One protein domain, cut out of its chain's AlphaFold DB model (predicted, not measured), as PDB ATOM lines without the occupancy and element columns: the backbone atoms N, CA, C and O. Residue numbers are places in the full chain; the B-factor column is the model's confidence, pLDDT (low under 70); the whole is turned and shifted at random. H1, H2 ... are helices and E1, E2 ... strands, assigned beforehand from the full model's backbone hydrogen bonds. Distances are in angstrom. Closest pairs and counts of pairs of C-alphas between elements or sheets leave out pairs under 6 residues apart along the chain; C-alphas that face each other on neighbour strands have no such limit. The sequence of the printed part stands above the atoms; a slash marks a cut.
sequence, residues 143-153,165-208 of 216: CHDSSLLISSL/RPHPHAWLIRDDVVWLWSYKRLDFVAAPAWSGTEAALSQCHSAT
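AT A GLANCE: This is residues 143 to 153 and 165 to 208 of the 216 residues of an uncharacterized protein of Xanthomonadaceae bacterium (UniProt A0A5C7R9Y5). A strongly twisted wall of four antiparallel strands, order E1 E2 E3 E4, has helix H2 across one face, making two layers; small H1 lies off it. The 55 printed residues, mixed in class, run E1 H1 E2 E3 E4 H2. The whole is compact, radius of gyration of the C-alphas 10.8 A, spanning 28 by 21 by 18 A.

HOW THE PARTS SIT: E2, residues 170 to 174, and E3, residues 177 to 182, form a hairpin, N 172 to O 179 2.9 A. E4, residues 187 to 190, extends this meander of successive antiparallel neighbours, N 180 to O 189 2.9 A. E1, residues 144 to 146, is E2's other neighbour, N 145 to O 171 3.0 A. H2, residues 197 to 208, is on the sheet, height 6.8 A, over E2; its closest C-alphas to E2 are Leu 201 and Ile 173, 7.2 A. H1, residues 149 to 153, is not on the sheet. In both helices every O i to N i+4 pair is within hydrogen-bond range.

IN THESE COORDINATES: E3 measures 15.3 A and H2 16.7 A. E1 begins at C-alpha 144 (-30.772, -35.424, -31.806); H2 ends at C-alpha 208 (-23.611, -25.369, -31.508).

THE WHOLE: Residues 154 to 164 are not printed; C-alphas 153 and 165 are 12.2 A apart. pLDDT is under 70 at residues 148 to 153, 165 to 168, 183 to 184 and 208.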
ATOM      1  N   CYS A 143     -28.387 -32.114 -34.215       79.94
ATOM      2  CA  CYS A 143     -28.757 -32.390 -32.838       79.94
ATOM      3  C   CYS A 143     -29.912 -33.385 -32.828       79.94
ATOM      4  O   CYS A 143     -30.879 -33.257 -33.583       79.94
ATOM      5  N   HIS A 144     -29.788 -34.380 -31.972       83.88
ATOM      6  CA  HIS A 144     -30.772 -35.424 -31.806       83.88
ATOM      7  C   HIS A 144     -30.836 -35.790 -30.335       83.88
ATOM      8  O   HIS A 144     -29.875 -35.603 -29.589       83.88
ATOM      9  N   ASP A 145     -31.959 -36.363 -29.943       80.19
ATOM     10  CA  ASP A 145     -32.097 -37.012 -28.653       80.19
ATOM     11  C   ASP A 145     -32.929 -38.277 -28.831       80.19
ATOM     12  O   ASP A 145     -33.789 -38.379 -29.718       80.19
ATOM     13  N   SER A 146     -32.648 -39.274 -28.002       78.12
ATOM     14  CA  SER A 146     -33.390 -40.522 -27.994       78.12
ATOM     15  C   SER A 146     -33.606 -40.993 -26.568       78.12
ATOM     16  O   SER A 146     -32.680 -41.068 -25.764       78.12
ATOM     17  N   SER A 147     -34.844 -41.357 -26.268       70.88
ATOM     18  CA  SER A 147     -35.230 -41.928 -24.990       70.88
ATOM     19  C   SER A 147     -35.525 -43.418 -25.149       70.88
ATOM     20  O   SER A 147     -36.021 -43.897 -26.176       70.88
ATOM     21  N   LEU A 148     -35.220 -44.191 -24.107       64.12
ATOM     22  CA  LEU A 148     -35.630 -45.589 -24.050       64.12
ATOM     23  C   LEU A 148     -37.163 -45.680 -24.056       64.12
ATOM     24  O   LEU A 148     -37.865 -44.807 -23.540       64.12
ATOM     25  N   LEU A 149     -37.703 -46.779 -24.593       59.78
ATOM     26  CA  LEU A 149     -39.151 -47.014 -24.585       59.78
ATOM     27  C   LEU A 149     -39.711 -46.894 -23.160       59.78
ATOM     28  O   LEU A 149     -40.695 -46.201 -22.938       59.78
ATOM     29  N   ILE A 150     -39.031 -47.504 -22.188       54.34
ATOM     30  CA  ILE A 150     -39.431 -47.487 -20.779       54.34
ATOM     31  C   ILE A 150     -39.382 -46.079 -20.179       54.34
ATOM     32  O   ILE A 150     -40.255 -45.752 -19.381       54.34
ATOM     33  N   SER A 151     -38.409 -45.234 -20.542       57.50
ATOM     34  CA  SER A 151     -38.363 -43.856 -20.033       57.50
ATOM     35  C   SER A 151     -39.482 -43.002 -20.621       57.50
ATOM     36  O   SER A 151     -40.132 -42.281 -19.872       57.50
ATOM     37  N   SER A 152     -39.769 -43.156 -21.916       56.50
ATOM     38  CA  SER A 152     -40.900 -42.482 -22.564       56.50
ATOM     39  C   SER A 152     -42.243 -42.955 -21.998       56.50
ATOM     40  O   SER A 152     -43.089 -42.137 -21.650       56.50
ATOM     41  N   LEU A 153     -42.432 -44.267 -21.811       55.62
ATOM     42  CA  LEU A 153     -43.641 -44.807 -21.185       55.62
ATOM     43  C   LEU A 153     -43.772 -44.322 -19.739       55.62
ATOM     44  O   LEU A 153     -44.858 -43.942 -19.324       55.62
ATOM     45  N   ARG A 165     -49.031 -34.695 -24.114       53.34
ATOM     46  CA  ARG A 165     -48.287 -34.246 -25.278       53.34
ATOM     47  C   ARG A 165     -47.559 -35.440 -25.901       53.34
ATOM     48  O   ARG A 165     -47.105 -36.344 -25.194       53.34
ATOM     49  N   PRO A 166     -47.451 -35.494 -27.239       50.94
ATOM     50  CA  PRO A 166     -46.679 -36.535 -27.897       50.94
ATOM     51  C   PRO A 166     -45.221 -36.429 -27.440       50.94
ATOM     52  O   PRO A 166     -44.541 -35.468 -27.790       50.94
ATOM     53  N   HIS A 167     -44.740 -37.395 -26.661       60.16
ATOM     54  CA  HIS A 167     -43.321 -37.525 -26.342       60.16
ATOM     55  C   HIS A 167     -42.684 -38.465 -27.367       60.16
ATOM     56  O   HIS A 167     -42.912 -39.680 -27.315       60.16
ATOM     57  N   PRO A 168     -41.949 -37.931 -28.356       69.94
ATOM     58  CA  PRO A 168     -41.293 -38.762 -29.342       69.94
ATOM     59  C   PRO A 168     -40.182 -39.570 -28.672       69.94
ATOM     60  O   PRO A 168     -39.435 -39.079 -27.832       69.94
ATOM     61  N   HIS A 169     -40.057 -40.833 -29.071       74.69
ATOM     62  CA  HIS A 169     -38.995 -41.706 -28.572       74.69
ATOM     63  C   HIS A 169     -37.615 -41.332 -29.104       74.69
ATOM     64  O   HIS A 169     -36.608 -41.635 -28.475       74.69
ATOM     65  N   ALA A 170     -37.574 -40.669 -30.251       84.00
ATOM     66  CA  ALA A 170     -36.401 -39.963 -30.715       84.00
ATOM     67  C   ALA A 170     -36.828 -38.811 -31.612       84.00
ATOM     68  O   ALA A 170     -37.853 -38.892 -32.307       84.00
ATOM     69  N   TRP A 171     -36.013 -37.769 -31.608       87.44
ATOM     70  CA  TRP A 171     -36.122 -36.647 -32.520       87.44
ATOM     71  C   TRP A 171     -34.740 -36.273 -33.051       87.44
ATOM     72  O   TRP A 171     -33.723 -36.555 -32.418       87.44
ATOM     73  N   LEU A 172     -34.713 -35.660 -34.229       88.81
ATOM     74  CA  LEU A 172     -33.521 -35.059 -34.824       88.81
ATOM     75  C   LEU A 172     -33.894 -33.753 -35.528       88.81
ATOM     76  O   LEU A 172     -35.052 -33.578 -35.914       88.81
ATOM     77  N   ILE A 173     -32.938 -32.841 -35.691       87.50
ATOM     78  CA  ILE A 173     -33.147 -31.551 -36.369       87.50
ATOM     79  C   ILE A 173     -32.391 -31.508 -37.685       87.50
ATOM     80  O   ILE A 173     -31.172 -31.450 -37.670       87.50
ATOM     81  N   ARG A 174     -33.109 -31.444 -38.806       85.12
ATOM     82  CA  ARG A 174     -32.553 -31.318 -40.158       85.12
ATOM     83  C   ARG A 174     -32.962 -30.014 -40.786       85.12
ATOM     84  O   ARG A 174     -34.157 -29.812 -40.953       85.12
ATOM     85  N   ASP A 175     -31.989 -29.195 -41.177       84.81
ATOM     86  CA  ASP A 175     -32.249 -27.934 -41.877       84.81
ATOM     87  C   ASP A 175     -33.269 -27.065 -41.105       84.81
ATOM     88  O   ASP A 175     -34.265 -26.611 -41.661       84.81
ATOM     89  N   ASP A 176     -33.076 -26.944 -39.783       86.56
ATOM     90  CA  ASP A 176     -33.985 -26.290 -38.818       86.56
ATOM     91  C   ASP A 176     -35.416 -26.867 -38.743       86.56
ATOM     92  O   ASP A 176     -36.308 -26.304 -38.106       86.56
ATOM     93  N   VAL A 177     -35.646 -28.043 -39.323       88.25
ATOM     94  CA  VAL A 177     -36.901 -28.790 -39.205       88.25
ATOM     95  C   VAL A 177     -36.725 -29.929 -38.212       88.25
ATOM     96  O   VAL A 177     -35.788 -30.718 -38.312       88.25
ATOM     97  N   VAL A 178     -37.661 -30.076 -37.274       89.06
ATOM     98  CA  VAL A 178     -37.688 -31.229 -36.367       89.06
ATOM     99  C   VAL A 178     -38.323 -32.434 -37.053       89.06
ATOM    100  O   VAL A 178     -39.413 -32.357 -37.630       89.06
ATOM    101  N   TRP A 179     -37.654 -33.575 -36.942       89.88
ATOM    102  CA  TRP A 179     -38.116 -34.871 -37.410       89.88
ATOM    103  C   TRP A 179     -38.285 -35.810 -36.228       89.88
ATOM    104  O   TRP A 179     -37.410 -35.908 -35.369       89.88
ATOM    105  N   LEU A 180     -39.395 -36.541 -36.202       88.62
ATOM    106  CA  LEU A 180     -39.732 -37.469 -35.127       88.62
ATOM    107  C   LEU A 180     -39.706 -38.905 -35.626       88.62
ATOM    108  O   LEU A 180     -40.141 -39.191 -36.744       88.62
ATOM    109  N   TRP A 181     -39.254 -39.821 -34.774       85.56
ATOM    110  CA  TRP A 181     -39.317 -41.246 -35.074       85.56
ATOM    111  C   TRP A 181     -40.771 -41.731 -35.162       85.56
ATOM    112  O   TRP A 181     -41.518 -41.715 -34.179       85.56
ATOM    113  N   SER A 182     -41.174 -42.208 -36.339       79.31
ATOM    114  CA  SER A 182     -42.501 -42.765 -36.582       79.31
ATOM    115  C   SER A 182     -42.494 -44.281 -36.436       79.31
ATOM    116  O   SER A 182     -41.937 -44.997 -37.264       79.31
ATOM    117  N   TYR A 183     -43.229 -44.797 -35.450       67.31
ATOM    118  CA  TYR A 183     -43.444 -46.240 -35.279       67.31
ATOM    119  C   TYR A 183     -44.180 -46.882 -36.457       67.31
ATOM    120  O   TYR A 183     -43.963 -48.049 -36.756       67.31
ATOM    121  N   LYS A 184     -45.034 -46.112 -37.142       67.56
ATOM    122  CA  LYS A 184     -45.789 -46.594 -38.303       67.56
ATOM    123  C   LYS A 184     -44.896 -46.780 -39.530       67.56
ATOM    124  O   LYS A 184     -45.151 -47.670 -40.329       67.56
ATOM    125  N   ARG A 185     -43.901 -45.907 -39.714       70.62
ATOM    126  CA  ARG A 185     -43.024 -45.925 -40.899       70.62
ATOM    127  C   ARG A 185     -41.645 -46.521 -40.628       70.62
ATOM    128  O   ARG A 185     -40.936 -46.788 -41.587       70.62
ATOM    129  N   LEU A 186     -41.297 -46.740 -39.357       73.56
ATOM    130  CA  LEU A 186     -39.948 -47.098 -38.904       73.56
ATOM    131  C   LEU A 186     -38.889 -46.147 -39.483       73.56
ATOM    132  O   LEU A 186     -37.827 -46.571 -39.936       73.56
ATOM    133  N   ASP A 187     -39.226 -44.858 -39.502       82.19
ATOM    134  CA  ASP A 187     -38.385 -43.804 -40.059       82.19
ATOM    135  C   ASP A 187     -38.668 -42.458 -39.386       82.19
ATOM    136  O   ASP A 187     -39.712 -42.272 -38.747       82.19
ATOM    137  N   PHE A 188     -37.750 -41.515 -39.559       86.25
ATOM    138  CA  PHE A 188     -37.941 -40.131 -39.150       86.25
ATOM    139  C   PHE A 188     -38.877 -39.412 -40.122       86.25
ATOM    140  O   PHE A 188     -38.720 -39.483 -41.339       86.25
ATOM    141  N   VAL A 189     -39.863 -38.701 -39.579       87.19
ATOM    142  CA  VAL A 189     -40.845 -37.933 -40.355       87.19
ATOM    143  C   VAL A 189     -40.864 -36.502 -39.844       87.19
ATOM    144  O   VAL A 189     -40.913 -36.285 -38.634       87.19
ATOM    145  N   ALA A 190     -40.840 -35.537 -40.764       88.69
ATOM    146  CA  ALA A 190     -40.926 -34.122 -40.432       88.69
ATOM    147  C   ALA A 190     -42.191 -33.836 -39.611       88.69
ATOM    148  O   ALA A 190     -43.299 -34.228 -39.991       88.69
ATOM    149  N   ALA A 191     -42.019 -33.153 -38.485       86.31
ATOM    150  CA  ALA A 191     -43.104 -32.762 -37.596       86.31
ATOM    151  C   ALA A 191     -42.836 -31.364 -37.012       86.31
ATOM    152  O   ALA A 191     -42.656 -31.221 -35.803       86.31
ATOM    153  N   PRO A 192     -42.833 -30.314 -37.853       78.75
ATOM    154  CA  PRO A 192     -42.524 -28.955 -37.408       78.75
ATOM    155  C   PRO A 192     -43.499 -28.449 -36.332       78.75
ATOM    156  O   PRO A 192     -43.105 -27.707 -35.442       78.75
ATOM    157  N   ALA A 193     -44.753 -28.911 -36.352       83.44
ATOM    158  CA  ALA A 193     -45.796 -28.510 -35.406       83.44
ATOM    159  C   ALA A 193     -45.790 -29.288 -34.070       83.44
ATOM    160  O   ALA A 193     -46.770 -29.241 -33.326       83.44
ATOM    161  N   TRP A 194     -44.740 -30.055 -33.763       85.94
ATOM    162  CA  TRP A 194     -44.637 -30.720 -32.464       85.94
ATOM    163  C   TRP A 194     -44.438 -29.696 -31.339       85.94
ATOM    164  O   TRP A 194     -43.644 -28.771 -31.440       85.94
ATOM    165  N   SER A 195     -45.130 -29.882 -30.216       79.94
ATOM    166  CA  SER A 195     -45.066 -28.959 -29.075       79.94
ATOM    167  C   SER A 195     -43.675 -28.832 -28.442       79.94
ATOM    168  O   SER A 195     -43.437 -27.890 -27.698       79.94
ATOM    169  N   GLY A 196     -42.775 -29.792 -28.680       82.31
ATOM    170  CA  GLY A 196     -41.381 -29.735 -28.234       82.31
ATOM    171  C   GLY A 196     -40.417 -29.145 -29.265       82.31
ATOM    172  O   GLY A 196     -39.219 -29.118 -28.999       82.31
ATOM    173  N   THR A 197     -40.905 -28.682 -30.424       87.00
ATOM    174  CA  THR A 197     -40.059 -28.179 -31.514       87.00
ATOM    175  C   THR A 197     -39.176 -27.017 -31.064       87.00
ATOM    176  O   THR A 197     -37.967 -27.070 -31.263       87.00
ATOM    177  N   GLU A 198     -39.745 -26.000 -30.413       87.56
ATOM    178  CA  GLU A 198     -38.982 -24.832 -29.943       87.56
ATOM    179  C   GLU A 198     -37.918 -25.224 -28.914       87.56
ATOM    180  O   GLU A 198     -36.775 -24.780 -28.993       87.56
ATOM    181  N   ALA A 199     -38.270 -26.118 -27.984       85.44
ATOM    182  CA  ALA A 199     -37.339 -26.630 -26.986       85.44
ATOM    183  C   ALA A 199     -36.179 -27.391 -27.647       85.44
ATOM    184  O   ALA A 199     -35.019 -27.110 -27.351       85.44
ATOM    185  N   ALA A 200     -36.473 -28.287 -28.592       85.00
ATOM    186  CA  ALA A 200     -35.458 -29.043 -29.319       85.00
ATOM    187  C   ALA A 200     -34.540 -28.133 -30.157       85.00
ATOM    188  O   ALA A 200     -33.319 -28.286 -30.111       85.00
ATOM    189  N   LEU A 201     -35.106 -27.160 -30.885       87.69
ATOM    190  CA  LEU A 201     -34.340 -26.183 -31.669       87.69
ATOM    191  C   LEU A 201     -33.441 -25.330 -30.771       87.69
ATOM    192  O   LEU A 201     -32.247 -25.215 -31.037       87.69
ATOM    193  N   SER A 202     -33.976 -24.817 -29.658       86.81
ATOM    194  CA  SER A 202     -33.202 -24.025 -28.694       86.81
ATOM    195  C   SER A 202     -32.051 -24.822 -28.072       86.81
ATOM    196  O   SER A 202     -30.932 -24.312 -27.968       86.81
ATOM    197  N   GLN A 203     -32.288 -26.092 -27.723       84.62
ATOM    198  CA  GLN A 203     -31.262 -27.002 -27.218       84.62
ATOM    199  C   GLN A 203     -30.176 -27.227 -28.273       84.62
ATOM    200  O   GLN A 203     -28.988 -27.233 -27.948       84.62
ATOM    201  N   CYS A 204     -30.577 -27.372 -29.537       85.12
ATOM    202  CA  CYS A 204     -29.647 -27.578 -30.630       85.12
ATOM    203  C   CYS A 204     -28.768 -26.357 -30.898       85.12
ATOM    204  O   CYS A 204     -27.543 -26.471 -30.890       85.12
ATOM    205  N   HIS A 205     -29.378 -25.180 -31.051       84.69
ATOM    206  CA  HIS A 205     -28.653 -23.930 -31.287       84.69
ATOM    207  C   HIS A 205     -27.712 -23.593 -30.117       84.69
ATOM    208  O   HIS A 205     -26.579 -23.154 -30.332       84.69
ATOM    209  N   SER A 206     -28.121 -23.883 -28.876       80.25
ATOM    210  CA  SER A 206     -27.272 -23.702 -27.687       80.25
ATOM    211  C   SER A 206     -26.045 -24.625 -27.696       80.25
ATOM    212  O   SER A 206     -24.950 -24.201 -27.329       80.25
ATOM    213  N   ALA A 207     -26.195 -25.873 -28.150       71.25
ATOM    214  CA  ALA A 207     -25.091 -26.829 -28.245       71.25
ATOM    215  C   ALA A 207     -24.062 -26.437 -29.321       71.25
ATOM    216  O   ALA A 207     -22.860 -26.602 -29.109       71.25
ATOM    217  N   THR A 208     -24.506 -25.860 -30.442       64.81
ATOM    218  CA  THR A 208     -23.611 -25.369 -31.508       64.81
ATOM    219  C   THR A 208     -22.774 -24.170 -31.052       64.81
ATOM    220  O   THR A 208     -21.617 -24.041 -31.441       64.81
TER     221      THR A 208